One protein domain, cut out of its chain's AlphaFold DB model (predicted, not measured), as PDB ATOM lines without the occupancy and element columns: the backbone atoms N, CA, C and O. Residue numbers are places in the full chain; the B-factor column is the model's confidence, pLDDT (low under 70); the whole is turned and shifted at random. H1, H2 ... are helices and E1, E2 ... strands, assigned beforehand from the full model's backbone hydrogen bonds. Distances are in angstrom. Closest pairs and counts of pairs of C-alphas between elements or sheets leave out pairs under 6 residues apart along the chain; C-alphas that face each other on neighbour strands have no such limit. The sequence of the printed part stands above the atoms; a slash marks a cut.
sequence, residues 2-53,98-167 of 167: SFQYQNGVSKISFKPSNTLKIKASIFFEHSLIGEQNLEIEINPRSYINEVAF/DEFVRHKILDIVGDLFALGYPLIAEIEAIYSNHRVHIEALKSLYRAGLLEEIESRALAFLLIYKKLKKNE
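This is residues 2 to 53 and 98 to 167 of the 167 residues of the protein "UDP-3-O-[3-hydroxymyristoyl] N-acetylglucosamine deacetylase" of Thermodesulfobacterium geofontis (UniProt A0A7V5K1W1). A twisted sheet of five strands is covered on one face by two helices, H2 and H3, which lie side by side and slantwise to the strands; the other face is bare of helices. The shorter helix H1 packs on H2 near the edge strand E4, and at the far end of the printed part residues 158 to 167 stick out as a free tail. The printed part has 122 residues, with three named helices and five named strands in the order E1 E2 E3 E4 H1 H2 E5 H3; the sheet is mixed, in the order E1 E2 E5 E3 E4, and the class is mixed, helices and strands. The whole is only just compact, close to loose, with a radius of gyration of the C-alphas of 16.0 A, and it spans 61 by 36 by 22 A.

E1, residues 3 to 7, begins at C-alpha 3 (142.611, 107.529, 196.298) and is 14.0 A long. E2, residues 10 to 15, is 17.4 A long; E3, residues 20 to 28, 25.8 A; and E4, residues 34 to 42, 24.2 A. H1, residues 44 to 51, is 10.2 A long. H2, residues 99 to 115, begins at (153.226, 113.378, 171.145) and is 25.7 A long. E5, residues 122 to 126, is 13.3 A long. H3, residues 130 to 142, is 18.4 A long and ends at (143.119, 95.494, 198.145).

E1 and E2 form an antiparallel hairpin, with N 5 and O 12 at 2.9 A. E2 and E5 are antiparallel, with N 13 and O 124 at 2.8 A. E5 and E3 are parallel, with N 123 and O 21 at 2.8 A. E3 and E4 form the other antiparallel hairpin, with N 24 and O 38 at 2.8 A. H1, H2 and H3 on one face of this sheet make two layers, one of strands and one of helices. H2 lies over E5, E3 and E4 at a height over the sheet of 9.0 A; the closest C-alphas of H2 and E3 are those of Ile 105 and Ala 24, 6.4 A apart. H3 lies over E1 and E2 at a height of 8.7 A; its closest C-alpha to E1 is that of Ala 136, 5.4 A from that of Tyr 5. H2 and H3 touch, closest at the C-alphas of Asp 111 and His 133, 6.4 A, the same way at a shallow tilt of 32 degrees, only just short of steep. H1 touches residues 102 to 106 of H2 alone, closest at the C-alphas of Val 51 and Arg 102, 5.5 A, opposite ways at a steep tilt of 44 degrees. H1 and H3 are apart. Every O i to N i+4 pair is within hydrogen-bond range in H1 and H3, and 11 of 13 in H2.

The C-alphas of Ser 31 and Glu 167, the two farthest apart, are 61.3 A apart. Without residues 158 to 167, which stand free, the body spans 46 by 33 by 19 A. Residues 54 to 97 are not printed, and C-alphas 53 and 98 are 11.6 A apart across this cut. Of the links that are printed whole, none is long; residues 143 to 167 hold no named element. The mean pLDDT of the printed part is 87.2, and residues 151 to 167 are under 70.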
ATOM      1  N   SER A   2     138.043 109.204 196.771       93.19
ATOM      2  CA  SER A   2     139.350 109.562 196.201       93.19
ATOM      3  C   SER A   2     140.468 108.685 196.773       93.19
ATOM      4  O   SER A   2     140.424 108.324 197.949       93.19
ATOM      5  N   PHE A   3     141.456 108.355 195.947       96.50
ATOM      6  CA  PHE A   3     142.611 107.529 196.298       96.50
ATOM      7  C   PHE A   3     143.877 108.086 195.642       96.50
ATOM      8  O   PHE A   3     143.819 108.646 194.550       96.50
ATOM      9  N   GLN A   4     145.026 107.925 196.290       97.25
ATOM     10  CA  GLN A   4     146.316 108.337 195.749       97.25
ATOM     11  C   GLN A   4     147.377 107.301 196.093       97.25
ATOM     12  O   GLN A   4     147.461 106.843 197.231       97.25
ATOM     13  N   TYR A   5     148.230 107.008 195.117       97.81
ATOM     14  CA  TYR A   5     149.453 106.246 195.302       97.81
ATOM     15  C   TYR A   5     150.658 107.105 194.905       97.81
ATOM     16  O   TYR A   5     150.617 107.835 193.912       97.81
ATOM     17  N   GLN A   6     151.734 107.026 195.683       97.31
ATOM     18  CA  GLN A   6     152.954 107.794 195.459       97.31
ATOM     19  C   GLN A   6     154.186 106.929 195.718       97.31
ATOM     20  O   GLN A   6     154.232 106.167 196.681       97.31
ATOM     21  N   ASN A   7     155.193 107.072 194.861       96.62
ATOM     22  CA  ASN A   7     156.507 106.466 195.021       96.62
ATOM     23  C   ASN A   7     157.585 107.484 194.620       96.62
ATOM     24  O   ASN A   7     157.797 107.742 193.434       96.62
ATOM     25  N   GLY A   8     158.239 108.083 195.616       95.81
ATOM     26  CA  GLY A   8     159.148 109.208 195.401       95.81
ATOM     27  C   GLY A   8     158.413 110.405 194.788       95.81
ATOM     28  O   GLY A   8     157.401 110.861 195.327       95.81
ATOM     29  N   VAL A   9     158.921 110.894 193.655       95.12
ATOM     30  CA  VAL A   9     158.329 112.010 192.892       95.12
ATOM     31  C   VAL A   9     157.157 111.584 192.005       95.12
ATOM     32  O   VAL A   9     156.366 112.425 191.592       95.12
ATOM     33  N   SER A  10     157.030 110.289 191.715       97.19
ATOM     34  CA  SER A  10     155.962 109.764 190.871       97.19
ATOM     35  C   SER A  10     154.682 109.580 191.678       97.19
ATOM     36  O   SER A  10     154.684 108.931 192.731       97.19
ATOM     37  N   LYS A  11     153.566 110.084 191.160       98.06
ATOM     38  CA  LYS A  11     152.258 110.035 191.816       98.06
ATOM     39  C   LYS A  11     151.157 109.731 190.807       98.06
ATOM     40  O   LYS A  11     151.194 110.200 189.675       98.06
ATOM     41  N   ILE A  12     150.155 108.980 191.242       98.44
ATOM     42  CA  ILE A  12     148.893 108.817 190.524       98.44
ATOM     43  C   ILE A  12     147.734 108.912 191.515       98.44
ATOM     44  O   ILE A  12     147.790 108.353 192.614       98.44
ATOM     45  N   SER A  13     146.698 109.657 191.154       98.00
ATOM     46  CA  SER A  13     145.497 109.821 191.968       98.00
ATOM     47  C   SER A  13     144.244 109.548 191.158       98.00
ATOM     48  O   SER A  13     144.233 109.736 189.946       98.00
ATOM     49  N   PHE A  14     143.211 109.089 191.852       97.25
ATOM     50  CA  PHE A  14     141.937 108.669 191.297       97.25
ATOM     51  C   PHE A  14     140.830 109.360 192.079       97.25
ATOM     52  O   PHE A  14     140.826 109.345 193.316       97.25
ATOM     53  N   LYS A  15     139.871 109.946 191.372       95.81
ATOM     54  CA  LYS A  15     138.638 110.477 191.948       95.81
ATOM     55  C   LYS A  15     137.443 109.839 191.239       95.81
ATOM     56  O   LYS A  15     137.508 109.645 190.024       95.81
ATOM     57  N   PRO A  16     136.364 109.509 191.971       92.38
ATOM     58  CA  PRO A  16     135.127 109.060 191.346       92.38
ATOM     59  C   PRO A  16     134.661 110.068 190.294       92.38
ATOM     60  O   PRO A  16     134.695 111.271 190.546       92.38
ATOM     61  N   SER A  17     134.241 109.570 189.138       89.69
ATOM     62  CA  SER A  17     133.727 110.373 188.031       89.69
ATOM     63  C   SER A  17     132.697 109.566 187.245       89.69
ATOM     64  O   SER A  17     132.586 108.355 187.427       89.69
ATOM     65  N   ASN A  18     131.960 110.238 186.364       86.62
ATOM     66  CA  ASN A  18     131.048 109.607 185.404       86.62
ATOM     67  C   ASN A  18     131.723 109.333 184.050       86.62
ATOM     68  O   ASN A  18     131.163 108.624 183.215       86.62
ATOM     69  N   THR A  19     132.914 109.893 183.823       88.94
ATOM     70  CA  THR A  19     133.721 109.697 182.614       88.94
ATOM     71  C   THR A  19     135.151 109.315 182.990       88.94
ATOM     72  O   THR A  19     135.594 109.530 184.121       88.94
ATOM     73  N   LEU A  20     135.886 108.713 182.051       92.94
ATOM     74  CA  LEU A  20     137.324 108.527 182.202       92.94
ATOM     75  C   LEU A  20     138.022 109.802 181.727       92.94
ATOM     76  O   LEU A  20     138.031 110.093 180.534       92.94
ATOM     77  N   LYS A  21     138.626 110.547 182.647       96.75
ATOM     78  CA  LYS A  21     139.428 111.732 182.333       96.75
ATOM     79  C   LYS A  21     140.835 111.527 182.863       96.75
ATOM     80  O   LYS A  21     141.001 111.153 184.018       96.75
ATOM     81  N   ILE A  22     141.840 111.770 182.029       98.25
ATOM     82  CA  ILE A  22     143.245 111.574 182.379       98.25
ATOM     83  C   ILE A  22     143.983 112.890 182.191       98.25
ATOM     84  O   ILE A  22     144.044 113.417 181.083       98.25
ATOM     85  N   LYS A  23     144.583 113.378 183.272       98.62
ATOM     86  CA  LYS A  23     145.564 114.455 183.276       98.62
ATOM     87  C   LYS A  23     146.945 113.862 183.529       98.62
ATOM     88  O   LYS A  23     147.175 113.261 184.578       98.62
ATOM     89  N   ALA A  24     147.851 114.024 182.576       98.62
ATOM     90  CA  ALA A  24     149.226 113.558 182.670       98.62
ATOM     91  C   ALA A  24     150.197 114.743 182.695       98.62
ATOM     92  O   ALA A  24     150.105 115.645 181.862       98.62
ATOM     93  N   SER A  25     151.143 114.697 183.628       98.50
ATOM     94  CA  SER A  25     152.251 115.640 183.764       98.50
ATOM     95  C   SER A  25     153.560 114.875 183.637       98.50
ATOM     96  O   SER A  25     153.827 113.955 184.416       98.50
ATOM     97  N   ILE A  26     154.381 115.235 182.658       98.06
ATOM     98  CA  ILE A  26     155.672 114.595 182.403       98.06
ATOM     99  C   ILE A  26     156.784 115.630 182.494       98.06
ATOM    100  O   ILE A  26     156.582 116.795 182.170       98.06
ATOM    101  N   PHE A  27     157.959 115.188 182.924       96.75
ATOM    102  CA  PHE A  27     159.166 115.996 182.897       96.75
ATOM    103  C   PHE A  27     160.329 115.126 182.448       96.75
ATOM    104  O   PHE A  27     160.577 114.060 183.017       96.75
ATOM    105  N   PHE A  28     161.032 115.592 181.424       95.00
ATOM    106  CA  PHE A  28     162.291 115.016 180.978       95.00
ATOM    107  C   PHE A  28     163.313 116.139 180.864       95.00
ATOM    108  O   PHE A  28     163.027 117.184 180.280       95.00
ATOM    109  N   GLU A  29     164.518 115.902 181.385       94.38
ATOM    110  CA  GLU A  29     165.657 116.816 181.269       94.38
ATOM    111  C   GLU A  29     166.222 116.781 179.838       94.38
ATOM    112  O   GLU A  29     167.315 116.296 179.560       94.38
ATOM    113  N   HIS A  30     165.400 117.222 178.891       95.19
ATOM    114  CA  HIS A  30     165.677 117.241 177.468       95.19
ATOM    115  C   HIS A  30     164.956 118.432 176.845       95.19
ATOM    116  O   HIS A  30     163.739 118.557 176.991       95.19
ATOM    117  N   SER A  31     165.681 119.280 176.118       93.69
ATOM    118  CA  SER A  31     165.177 120.561 175.593       93.69
ATOM    119  C   SER A  31     163.915 120.434 174.733       93.69
ATOM    120  O   SER A  31     163.076 121.325 174.749       93.69
ATOM    121  N   LEU A  32     163.765 119.320 174.009       94.88
ATOM    122  CA  LEU A  32     162.601 119.065 173.147       94.88
ATOM    123  C   LEU A  32     161.379 118.477 173.857       94.88
ATOM    124  O   LEU A  32     160.314 118.418 173.252       94.88
ATOM    125  N   ILE A  33     161.530 117.985 175.088       96.75
ATOM    126  CA  ILE A  33     160.405 117.428 175.850       96.75
ATOM    127  C   ILE A  33     160.036 118.397 176.970       96.75
ATOM    128  O   ILE A  33     158.899 118.854 177.026       96.75
ATOM    129  N   GLY A  34     161.002 118.730 177.830       96.19
ATOM    130  CA  GLY A  34     160.801 119.599 178.980       96.19
ATOM    131  C   GLY A  34     159.690 119.105 179.904       96.19
ATOM    132  O   GLY A  34     159.497 117.901 180.097       96.19
ATOM    133  N   GLU A  35     158.969 120.060 180.483       97.38
ATOM    134  CA  GLU A  35     157.736 119.803 181.214       97.38
ATOM    135  C   GLU A  35     156.536 119.888 180.267       97.38
ATOM    136  O   GLU A  35     156.367 120.877 179.556       97.38
ATOM    137  N   GLN A  36     155.686 118.862 180.277       98.31
ATOM    138  CA  GLN A  36     154.453 118.842 179.493       98.31
ATOM    139  C   GLN A  36     153.280 118.414 180.364       98.31
ATOM    140  O   GLN A  36     153.407 117.536 181.218       98.31
ATOM    141  N   ASN A  37     152.126 119.022 180.111       98.31
ATOM    142  CA  ASN A  37     150.883 118.763 180.820       98.31
ATOM    143  C   ASN A  37     149.756 118.622 179.802       98.31
ATOM    144  O   ASN A  37     149.601 119.487 178.942       98.31
ATOM    145  N   LEU A  38     148.962 117.561 179.910       98.56
ATOM    146  CA  LEU A  38     147.827 117.331 179.021       98.56
ATOM    147  C   LEU A  38     146.680 116.669 179.780       98.56
ATOM    148  O   LEU A  38     146.896 115.703 180.508       98.56
ATOM    149  N   GLU A  39     145.467 117.185 179.599       98.50
ATOM    150  CA  GLU A  39     144.232 116.603 180.120       98.50
ATOM    151  C   GLU A  39     143.326 116.208 178.955       98.50
ATOM    152  O   GLU A  39     143.045 117.032 178.087       98.50
ATOM    153  N   ILE A  40     142.870 114.954 178.937       97.44
ATOM    154  CA  ILE A  40     141.964 114.425 177.911       97.44
ATOM    155  C   ILE A  40     140.853 113.623 178.591       97.44
ATOM    156  O   ILE A  40     141.110 112.770 179.442       97.44
ATOM    157  N   GLU A  41     139.609 113.856 178.178       96.38
ATOM    158  CA  GLU A  41     138.523 112.910 178.429       96.38
ATOM    159  C   GLU A  41     138.597 111.762 177.414       96.38
ATOM    160  O   GLU A  41     138.513 111.968 176.200       96.38
ATOM    161  N   ILE A  42     138.751 110.538 177.905       94.19
ATOM    162  CA  ILE A  42     138.914 109.339 177.093       94.19
ATOM    163  C   ILE A  42     137.554 108.707 176.806       94.19
ATOM    164  O   ILE A  42     136.869 108.184 177.685       94.19
ATOM    165  N   ASN A  43     137.204 108.695 175.527       89.69
ATOM    166  CA  ASN A  43     136.113 107.936 174.935       89.69
ATOM    167  C   ASN A  43     136.612 107.307 173.616       89.69
ATOM    168  O   ASN A  43     137.723 107.619 173.182       89.69
ATOM    169  N   PRO A  44     135.846 106.430 172.940       86.94
ATOM    170  CA  PRO A  44     136.330 105.767 171.727       86.94
ATOM    171  C   PRO A  44     136.807 106.735 170.634       86.94
ATOM    172  O   PRO A  44     137.798 106.470 169.956       86.94
ATOM    173  N   ARG A  45     136.129 107.878 170.478       90.50
ATOM    174  CA  ARG A  45     136.470 108.877 169.463       90.50
ATOM    175  C   ARG A  45     137.731 109.650 169.840       90.50
ATOM    176  O   ARG A  45     138.612 109.781 168.994       90.50
ATOM    177  N   SER A  46     137.824 110.161 171.069       94.50
ATOM    178  CA  SER A  46     139.017 110.892 171.515       94.50
ATOM    179  C   SER A  46     140.226 109.965 171.601       94.50
ATOM    180  O   SER A  46     141.290 110.331 171.123       94.50
ATOM    181  N   TYR A  47     140.077 108.719 172.057       94.94
ATOM    182  CA  TYR A  47     141.180 107.756 172.065       94.94
ATOM    183  C   TYR A  47     141.791 107.572 170.671       94.94
ATOM    184  O   TYR A  47     143.000 107.724 170.512       94.94
ATOM    185  N   ILE A  48     140.970 107.309 169.647       95.25
ATOM    186  CA  ILE A  48     141.451 107.106 168.269       95.25
ATOM    187  C   ILE A  48     142.107 108.375 167.711       95.25
ATOM    188  O   ILE A  48     143.176 108.295 167.108       95.25
ATOM    189  N   ASN A  49     141.477 109.534 167.910       96.12
ATOM    190  CA  ASN A  49     141.898 110.776 167.263       96.12
ATOM    191  C   ASN A  49     143.029 111.502 167.997       96.12
ATOM    192  O   ASN A  49     143.738 112.286 167.377       96.12
ATOM    193  N   GLU A  50     143.185 111.271 169.300       97.06
ATOM    194  CA  GLU A  50     144.036 112.088 170.167       97.06
ATOM    195  C   GLU A  50     145.137 111.302 170.883       97.06
ATOM    196  O   GLU A  50     146.099 111.912 171.340       97.06
ATOM    197  N   VAL A  51     145.017 109.976 171.013       97.12
ATOM    198  CA  VAL A  51     145.930 109.176 171.851       97.12
ATOM    199  C   VAL A  51     146.550 108.018 171.076       97.12
ATOM    200  O   VAL A  51     147.763 107.834 171.116       97.12
ATOM    201  N   ALA A  52     145.749 107.259 170.326       96.75
ATOM    202  CA  ALA A  52     146.138 105.986 169.715       96.75
ATOM    203  C   ALA A  52     147.321 106.084 168.739       96.75
ATOM    204  O   ALA A  52     148.026 105.098 168.519       96.75
ATOM    205  N   PHE A  53     147.550 107.255 168.142       96.75
ATOM    206  CA  PHE A  53     148.665 107.467 167.223       96.75
ATOM    207  C   PHE A  53     149.996 107.760 167.935       96.75
ATOM    208  O   PHE A  53     151.026 107.763 167.262       96.75
ATOM    209  N   ASP A  98     152.880 117.615 171.203       97.56
ATOM    210  CA  ASP A  98     152.684 116.979 172.506       97.56
ATOM    211  C   ASP A  98     152.674 115.434 172.430       97.56
ATOM    212  O   ASP A  98     152.148 114.760 173.323       97.56
ATOM    213  N   GLU A  99     153.253 114.838 171.373       98.50
ATOM    214  CA  GLU A  99     153.226 113.378 171.145       98.50
ATOM    215  C   GLU A  99     153.801 112.587 172.343       98.50
ATOM    216  O   GLU A  99     153.319 111.495 172.653       98.50
ATOM    217  N   PHE A 100     154.764 113.152 173.085       98.31
ATOM    218  CA  PHE A 100     155.379 112.512 174.255       98.31
ATOM    219  C   PHE A 100     154.405 112.323 175.427       98.31
ATOM    220  O   PHE A 100     154.296 111.219 175.971       98.31
ATOM    221  N   VAL A 101     153.680 113.374 175.824       98.50
ATOM    222  CA  VAL A 101     152.684 113.276 176.905       98.50
ATOM    223  C   VAL A 101     151.459 112.474 176.461       98.50
ATOM    224  O   VAL A 101     150.938 111.685 177.251       98.50
ATOM    225  N   ARG A 102     151.063 112.550 175.180       98.62
ATOM    226  CA  ARG A 102     150.016 111.677 174.613       98.62
ATOM    227  C   ARG A 102     150.395 110.203 174.689       98.62
ATOM    228  O   ARG A 102     149.558 109.385 175.059       98.62
ATOM    229  N   HIS A 103     151.656 109.859 174.423       98.38
ATOM    230  CA  HIS A 103     152.135 108.488 174.590       98.38
ATOM    231  C   HIS A 103     152.066 108.037 176.056       98.38
ATOM    232  O   HIS A 103     151.718 106.895 176.335       98.38
ATOM    233  N   LYS A 104     152.311 108.934 177.019       98.12
ATOM    234  CA  LYS A 104     152.149 108.601 178.443       98.12
ATOM    235  C   LYS A 104     150.688 108.428 178.850       98.12
ATOM    236  O   LYS A 104     150.401 107.551 179.658       98.12
ATOM    237  N   ILE A 105     149.759 109.173 178.252       98.12
ATOM    238  CA  ILE A 105     148.322 108.894 178.392       98.12
ATOM    239  C   ILE A 105     147.979 107.525 177.783       98.12
ATOM    240  O   ILE A 105     147.256 106.758 178.413       98.12
ATOM    241  N   LEU A 106     148.532 107.185 176.612       97.75
ATOM    242  CA  LEU A 106     148.365 105.867 175.985       97.75
ATOM    243  C   LEU A 106     148.852 104.737 176.907       97.75
ATOM    244  O   LEU A 106     148.124 103.765 177.112       97.75
ATOM    245  N   ASP A 107     150.030 104.897 177.515       97.38
ATOM    246  CA  ASP A 107     150.578 103.968 178.510       97.38
ATOM    247  C   ASP A 107     149.636 103.817 179.719       97.38
ATOM    248  O   ASP A 107     149.338 102.699 180.131       97.38
ATOM    249  N   ILE A 108     149.129 104.929 180.271       96.88
ATOM    250  CA  ILE A 108     148.191 104.918 181.408       96.88
ATOM    251  C   ILE A 108     146.911 104.159 181.041       96.88
ATOM    252  O   ILE A 108     146.478 103.301 181.805       96.88
ATOM    253  N   VAL A 109     146.312 104.439 179.879       94.88
ATOM    254  CA  VAL A 109     145.106 103.731 179.416       94.88
ATOM    255  C   VAL A 109     145.364 102.224 179.334       94.88
ATOM    256  O   VAL A 109     144.554 101.443 179.832       94.88
ATOM    257  N   GLY A 110     146.500 101.815 178.759       93.69
ATOM    258  CA  GLY A 110     146.885 100.408 178.652       93.69
ATOM    259  C   GLY A 110     147.117  99.735 180.007       93.69
ATOM    260  O   GLY A 110     146.578  98.659 180.261       93.69
ATOM    261  N   ASP A 111     147.869 100.378 180.900       95.50
ATOM    262  CA  ASP A 111     148.200  99.825 182.218       95.50
ATOM    263  C   ASP A 111     146.971  99.691 183.117       95.50
ATOM    264  O   ASP A 111     146.814  98.684 183.807       95.50
ATOM    265  N   LEU A 112     146.076 100.684 183.111       90.88
ATOM    266  CA  LEU A 112     144.825 100.631 183.873       90.88
ATOM    267  C   LEU A 112     143.901  99.522 183.377       90.88
ATOM    268  O   LEU A 112     143.160  98.937 184.169       90.88
ATOM    269  N   PHE A 113     144.004  99.173 182.095       89.75
ATOM    270  CA  PHE A 113     143.262  98.060 181.525       89.75
ATOM    271  C   PHE A 113     143.728  96.684 182.029       89.75
ATOM    272  O   PHE A 113     143.011  95.696 181.873       89.75
ATOM    273  N   ALA A 114     144.868  96.596 182.723       88.38
ATOM    274  CA  ALA A 114     145.301  95.366 183.389       88.38
ATOM    275  C   ALA A 114     144.315  94.873 184.471       88.38
ATOM    276  O   ALA A 114     144.393  93.712 184.870       88.38
ATOM    277  N   LEU A 115     143.372  95.715 184.920       85.06
ATOM    278  CA  LEU A 115     142.237  95.296 185.755       85.06
ATOM    279  C   LEU A 115     141.267  94.336 185.038       85.06
ATOM    280  O   LEU A 115     140.461  93.694 185.702       85.06
ATOM    281  N   GLY A 116     141.303  94.262 183.704       84.25
ATOM    282  CA  GLY A 116     140.360  93.491 182.883       84.25
ATOM    283  C   GLY A 116     139.053  94.226 182.562       84.25
ATOM    284  O   GLY A 116     138.296  93.776 181.704       84.25
ATOM    285  N   TYR A 117     138.819  95.378 183.191       83.81
ATOM    286  CA  TYR A 117     137.654  96.239 182.996       83.81
ATOM    287  C   TYR A 117     138.103  97.693 182.805       83.81
ATOM    288  O   TYR A 117     139.164  98.076 183.307       83.81
ATOM    289  N   PRO A 118     137.319  98.540 182.118       83.56
ATOM    290  CA  PRO A 118     137.572  99.973 182.095       83.56
ATOM    291  C   PRO A 118     137.391 100.541 183.477       83.56
ATOM    292  O   PRO A 118     136.379 100.302 184.137       83.56
ATOM    293  N   LEU A 119     138.323 101.398 183.842       87.69
ATOM    294  CA  LEU A 119     138.150 102.259 184.983       87.69
ATOM    295  C   LEU A 119     137.438 103.541 184.542       87.69
ATOM    296  O   LEU A 119     137.854 104.179 183.575       87.69
ATOM    297  N   ILE A 120     136.390 103.932 185.264       90.19
ATOM    298  CA  ILE A 120     135.782 105.261 185.145       90.19
ATOM    299  C   ILE A 120     136.211 106.063 186.367       90.19
ATOM    300  O   ILE A 120     135.829 105.762 187.497       90.19
ATOM    301  N   ALA A 121     137.050 107.064 186.130       93.31
ATOM    302  CA  ALA A 121     137.572 107.951 187.151       93.31
ATOM    303  C   ALA A 121     138.170 109.202 186.498       93.31
ATOM    304  O   ALA A 121     138.598 109.183 185.343       93.31
ATOM    305  N   GLU A 122     138.274 110.269 187.282       97.12
ATOM    306  CA  GLU A 122     139.253 111.320 187.021       97.12
ATOM    307  C   GLU A 122     140.608 110.872 187.565       97.12
ATOM    308  O   GLU A 122     140.731 110.514 188.741       97.12
ATOM    309  N   ILE A 123     141.618 110.887 186.706       98.00
ATOM    310  CA  ILE A 123     142.953 110.379 186.985       98.00
ATOM    311  C   ILE A 123     143.952 111.501 186.768       98.00
ATOM    312  O   ILE A 123     144.027 112.067 185.682       98.00
ATOM    313  N   GLU A 124     144.747 111.799 187.790       98.62
ATOM    314  CA  GLU A 124     145.884 112.712 187.671       98.62
ATOM    315  C   GLU A 124     147.174 111.937 187.920       98.62
ATOM    316  O   GLU A 124     147.367 111.361 188.995       98.62
ATOM    317  N   ALA A 125     148.040 111.920 186.913       98.44
ATOM    318  CA  ALA A 125     149.282 111.173 186.864       98.44
ATOM    319  C   ALA A 125     150.459 112.144 186.698       98.44
ATOM    320  O   ALA A 125     150.599 112.798 185.668       98.44
ATOM    321  N   ILE A 126     151.305 112.242 187.722       98.44
ATOM    322  CA  ILE A 126     152.439 113.168 187.778       98.44
ATOM    323  C   ILE A 126     153.724 112.352 187.792       98.44
ATOM    324  O   ILE A 126     153.952 111.561 188.712       98.44
ATOM    325  N   TYR A 127     154.542 112.527 186.753       96.88
ATOM    326  CA  TYR A 127     155.826 111.844 186.555       96.88
ATOM    327  C   TYR A 127     155.724 110.322 186.752       96.88
ATOM    328  O   TYR A 127     156.637 109.677 187.276       96.88
ATOM    329  N   SER A 128     154.569 109.744 186.414       93.31
ATOM    330  CA  SER A 128     154.238 108.356 186.701       93.31
ATOM    331  C   SER A 128     154.853 107.398 185.677       93.31
ATOM    332  O   SER A 128     155.285 107.775 184.589       93.31
ATOM    333  N   ASN A 129     154.929 106.126 186.053       94.06
ATOM    334  CA  ASN A 129     155.458 105.051 185.223       94.06
ATOM    335  C   ASN A 129     154.637 103.777 185.447       94.06
ATOM    336  O   ASN A 129     153.883 103.683 186.416       94.06
ATOM    337  N   HIS A 130     154.841 102.770 184.596       96.62
ATOM    338  CA  HIS A 130     154.093 101.510 184.638       96.62
ATOM    339  C   HIS A 130     154.057 100.865 186.032       96.62
ATOM    340  O   HIS A 130     153.018 100.387 186.480       96.62
ATOM    341  N   ARG A 131     155.168 100.906 186.783       96.19
ATOM    342  CA  ARG A 131     155.212 100.349 188.144       96.19
ATOM    343  C   ARG A 131     154.256 101.087 189.082       96.19
ATOM    344  O   ARG A 131     153.557 100.446 189.856       96.19
ATOM    345  N   VAL A 132     154.217 102.416 189.015       97.38
ATOM    346  CA  VAL A 132     153.299 103.245 189.814       97.38
ATOM    347  C   VAL A 132     151.844 102.960 189.456       97.38
ATOM    348  O   VAL A 132     151.024 102.850 190.363       97.38
ATOM    349  N   HIS A 133     151.526 102.777 188.172       97.06
ATOM    350  CA  HIS A 133     150.166 102.447 187.736       97.06
ATOM    351  C   HIS A 133     149.724 101.094 188.308       97.06
ATOM    352  O   HIS A 133     148.709 101.013 188.998       97.06
ATOM    353  N   ILE A 134     150.529 100.047 188.113       95.50
ATOM    354  CA  ILE A 134     150.208  98.690 188.573       95.50
ATOM    355  C   ILE A 134     150.114  98.600 190.102       95.50
ATOM    356  O   ILE A 134     149.196  97.966 190.625       95.50
ATOM    357  N   GLU A 135     151.022  99.233 190.848       96.56
ATOM    358  CA  GLU A 135     150.951  99.221 192.315       96.56
ATOM    359  C   GLU A 135     149.749 100.018 192.845       96.56
ATOM    360  O   GLU A 135     149.122  99.607 193.828       96.56
ATOM    361  N   ALA A 136     149.356 101.100 192.167       96.56
ATOM    362  CA  ALA A 136     148.136 101.822 192.501       96.56
ATOM    363  C   ALA A 136     146.882 100.965 192.277       96.56
ATOM    364  O   ALA A 136     146.024 100.911 193.156       96.56
ATOM    365  N   LEU A 137     146.805 100.234 191.158       94.12
ATOM    366  CA  LEU A 137     145.703  99.307 190.867       94.12
ATOM    367  C   LEU A 137     145.598  98.189 191.907       94.12
ATOM    368  O   LEU A 137     144.517  97.933 192.438       94.12
ATOM    369  N   LYS A 138     146.726  97.559 192.260       94.62
ATOM    370  CA  LYS A 138     146.770  96.556 193.339       94.62
ATOM    371  C   LYS A 138     146.279  97.138 194.662       94.62
ATOM    372  O   LYS A 138     145.578  96.456 195.406       94.62
ATOM    373  N   SER A 139     146.651  98.381 194.962       95.31
ATOM    374  CA  SER A 139     146.249  99.066 196.193       95.31
ATOM    375  C   SER A 139     144.754  99.388 196.207       95.31
ATOM    376  O   SER A 139     144.101  99.122 197.212       95.31
ATOM    377  N   LEU A 140     144.196  99.875 195.094       92.19
ATOM    378  CA  LEU A 140     142.755 100.101 194.923       92.19
ATOM    379  C   LEU A 140     141.951  98.818 195.140       92.19
ATOM    380  O   LEU A 140     140.979  98.822 195.896       92.19
ATOM    381  N   TYR A 141     142.394  97.722 194.517       90.38
ATOM    382  CA  TYR A 141     141.758  96.415 194.645       90.38
ATOM    383  C   TYR A 141     141.788  95.911 196.093       90.38
ATOM    384  O   TYR A 141     140.750  95.584 196.661       90.38
ATOM    385  N   ARG A 142     142.962  95.925 196.741       93.00
ATOM    386  CA  ARG A 142     143.119  95.494 198.145       93.00
ATOM    387  C   ARG A 142     142.332  96.354 199.129       93.00
ATOM    388  O   ARG A 142     141.882  95.843 200.147       93.00
ATOM    389  N   ALA A 143     142.193  97.646 198.846       92.19
ATOM    390  CA  ALA A 143     141.446  98.572 199.685       92.19
ATOM    391  C   ALA A 143     139.921  98.470 199.495       92.19
ATOM    392  O   ALA A 143     139.189  99.163 200.200       92.19
ATOM    393  N   GLY A 144     139.433  97.654 198.549       90.75
ATOM    394  CA  GLY A 144     138.003  97.538 198.252       90.75
ATOM    395  C   GLY A 144     137.398  98.853 197.753       90.75
ATOM    396  O   GLY A 144     136.258  99.172 198.070       90.75
ATOM    397  N   LEU A 145     138.187  99.660 197.035       90.25
ATOM    398  CA  LEU A 145     137.770 100.981 196.541       90.25
ATOM    399  C   LEU A 145     137.241 100.951 195.104       90.25
ATOM    400  O   LEU A 145     136.891 102.004 194.569       90.25
ATOM    401  N   LEU A 146     137.218  99.770 194.487       89.25
ATOM    402  CA  LEU A 146     136.634  99.536 193.175       89.25
ATOM    403  C   LEU A 146     135.183  99.095 193.350       89.25
ATOM    404  O   LEU A 146     134.893  98.204 194.146       89.25
ATOM    405  N   GLU A 147     134.299  99.723 192.590       87.00
ATOM    406  CA  GLU A 147     132.887  99.376 192.504       87.00
ATOM    407  C   GLU A 147     132.592  98.996 191.056       87.00
ATOM    408  O   GLU A 147     132.937  99.734 190.129       87.00
ATOM    409  N   GLU A 148     131.999  97.823 190.861       84.94
ATOM    410  CA  GLU A 148     131.524  97.404 189.549       84.94
ATOM    411  C   GLU A 148     130.204  98.102 189.246       84.94
ATOM    412  O   GLU A 148     129.296  98.132 190.075       84.94
ATOM    413  N   ILE A 149     130.092  98.648 188.038       77.81
ATOM    414  CA  ILE A 149     128.865  99.279 187.568       77.81
ATOM    415  C   ILE A 149     128.404  98.609 186.279       77.81
ATOM    416  O   ILE A 149     129.198  98.345 185.374       77.81
ATOM    417  N   GLU A 150     127.100  98.371 186.162       70.38
ATOM    418  CA  GLU A 150     126.509  97.973 184.891       70.38
ATOM    419  C   GLU A 150     126.409  99.194 183.977       70.38
ATOM    420  O   GLU A 150     125.700 100.161 184.257       70.38
ATOM    421  N   SER A 151     127.113  99.149 182.849       63.94
ATOM    422  CA  SER A 151     127.030 100.184 181.824       63.94
ATOM    423  C   SER A 151     126.570  99.590 180.506       63.94
ATOM    424  O   SER A 151     127.137  98.620 180.007       63.94
ATOM    425  N   ARG A 152     125.579 100.233 179.884       56.69
ATOM    426  CA  ARG A 152     125.164  99.927 178.505       56.69
ATOM    427  C   ARG A 152     126.170 100.432 177.458       56.69
ATOM    428  O   ARG A 152     126.039 100.084 176.290       56.69
ATOM    429  N   ALA A 153     127.134 101.272 177.852       52.81
ATOM    430  CA  ALA A 153     127.895 102.136 176.942       52.81
ATOM    431  C   ALA A 153     129.404 101.842 176.865       52.81
ATOM    432  O   ALA A 153     130.109 102.448 176.061       52.81
ATOM    433  N   LEU A 154     129.926 100.906 177.654       50.56
ATOM    434  CA  LEU A 154     131.353 100.590 177.666       50.56
ATOM    435  C   LEU A 154     131.684  99.493 176.640       50.56
ATOM    436  O   LEU A 154     132.143  98.409 176.972       50.56
ATOM    437  N   ALA A 155     131.489  99.799 175.357       51.19
ATOM    438  CA  ALA A 155     132.017  99.022 174.228       51.19
ATOM    439  C   ALA A 155     133.425  99.517 173.826       51.19
ATOM    440  O   ALA A 155     133.724  99.721 172.655       51.19
ATOM    441  N   PHE A 156     134.284  99.785 174.809       53.75
ATOM    442  CA  PHE A 156     135.616 100.387 174.632       53.75
ATOM    443  C   PHE A 156     136.642  99.407 174.018       53.75
ATOM    444  O   PHE A 156     137.574  99.869 173.370       53.75
ATOM    445  N   LEU A 157     136.483  98.078 174.176       46.50
ATOM    446  CA  LEU A 157     137.413  97.066 173.622       46.50
ATOM    447  C   LEU A 157     136.762  95.870 172.916       46.50
ATOM    448  O   LEU A 157     137.466  95.042 172.337       46.50
ATOM    449  N   LEU A 158     135.433  95.776 172.887       39.00
ATOM    450  CA  LEU A 158     134.775  94.794 172.035       39.00
ATOM    451  C   LEU A 158     134.697  95.363 170.620       39.00
ATOM    452  O   LEU A 158     133.740  96.045 170.256       39.00
ATOM    453  N   ILE A 159     135.694  95.024 169.793       36.25
ATOM    454  CA  ILE A 159     135.446  94.879 168.358       36.25
ATOM    455  C   ILE A 159     134.188  94.021 168.271       36.25
ATOM    456  O   ILE A 159     134.193  92.867 168.707       36.25
ATOM    457  N   TYR A 160     133.106  94.588 167.743       34.31
ATOM    458  CA  TYR A 160     131.922  93.839 167.360       34.31
ATOM    459  C   TYR A 160     132.375  92.884 166.252       34.31
ATOM    460  O   TYR A 160     132.265  93.180 165.061       34.31
ATOM    461  N   LYS A 161     132.969  91.741 166.621       34.56
ATOM    462  CA  LYS A 161     133.134  90.612 165.719       34.56
ATOM    463  C   LYS A 161     131.709  90.178 165.476       34.56
ATOM    464  O   LYS A 161     131.136  89.437 166.266       34.56
ATOM    465  N   LYS A 162     131.113  90.766 164.438       34.69
ATOM    466  CA  LYS A 162     129.811  90.410 163.907       34.69
ATOM    467  C   LYS A 162     129.876  88.900 163.738       34.69
ATOM    468  O   LYS A 162     130.510  88.397 162.812       34.69
ATOM    469  N   LEU A 163     129.300  88.193 164.708       35.22
ATOM    470  CA  LEU A 163     128.836  86.837 164.552       35.22
ATOM    471  C   LEU A 163     127.984  86.920 163.293       35.22
ATOM    472  O   LEU A 163     126.889  87.486 163.310       35.22
ATOM    473  N   LYS A 164     128.545  86.483 162.161       32.69
ATOM    474  CA  LYS A 164     127.720  86.076 161.040       32.69
ATOM    475  C   LYS A 164     126.804  85.021 161.643       32.69
ATOM    476  O   LYS A 164     127.255  83.923 161.956       32.69
ATOM    477  N   LYS A 165     125.553  85.406 161.893       37.88
ATOM    478  CA  LYS A 165     124.449  84.464 161.896       37.88
ATOM    479  C   LYS A 165     124.583  83.702 160.582       37.88
ATOM    480  O   LYS A 165     124.434  84.298 159.519       37.88
ATOM    481  N   ASN A 166     124.973  82.439 160.677       41.28
ATOM    482  CA  ASN A 166     124.528  81.464 159.705       41.28
ATOM    483  C   ASN A 166     123.028  81.310 159.980       41.28
ATOM    484  O   ASN A 166     122.647  80.651 160.946       41.28
ATOM    485  N   GLU A 167     122.225  82.038 159.214       39.19
ATOM    486  CA  GLU A 167     120.900  81.585 158.793       39.19
ATOM    487  C   GLU A 167     121.054  81.099 157.351       39.19
ATOM    488  O   GLU A 167     121.787  81.780 156.592       39.19
TER     489      GLU A 167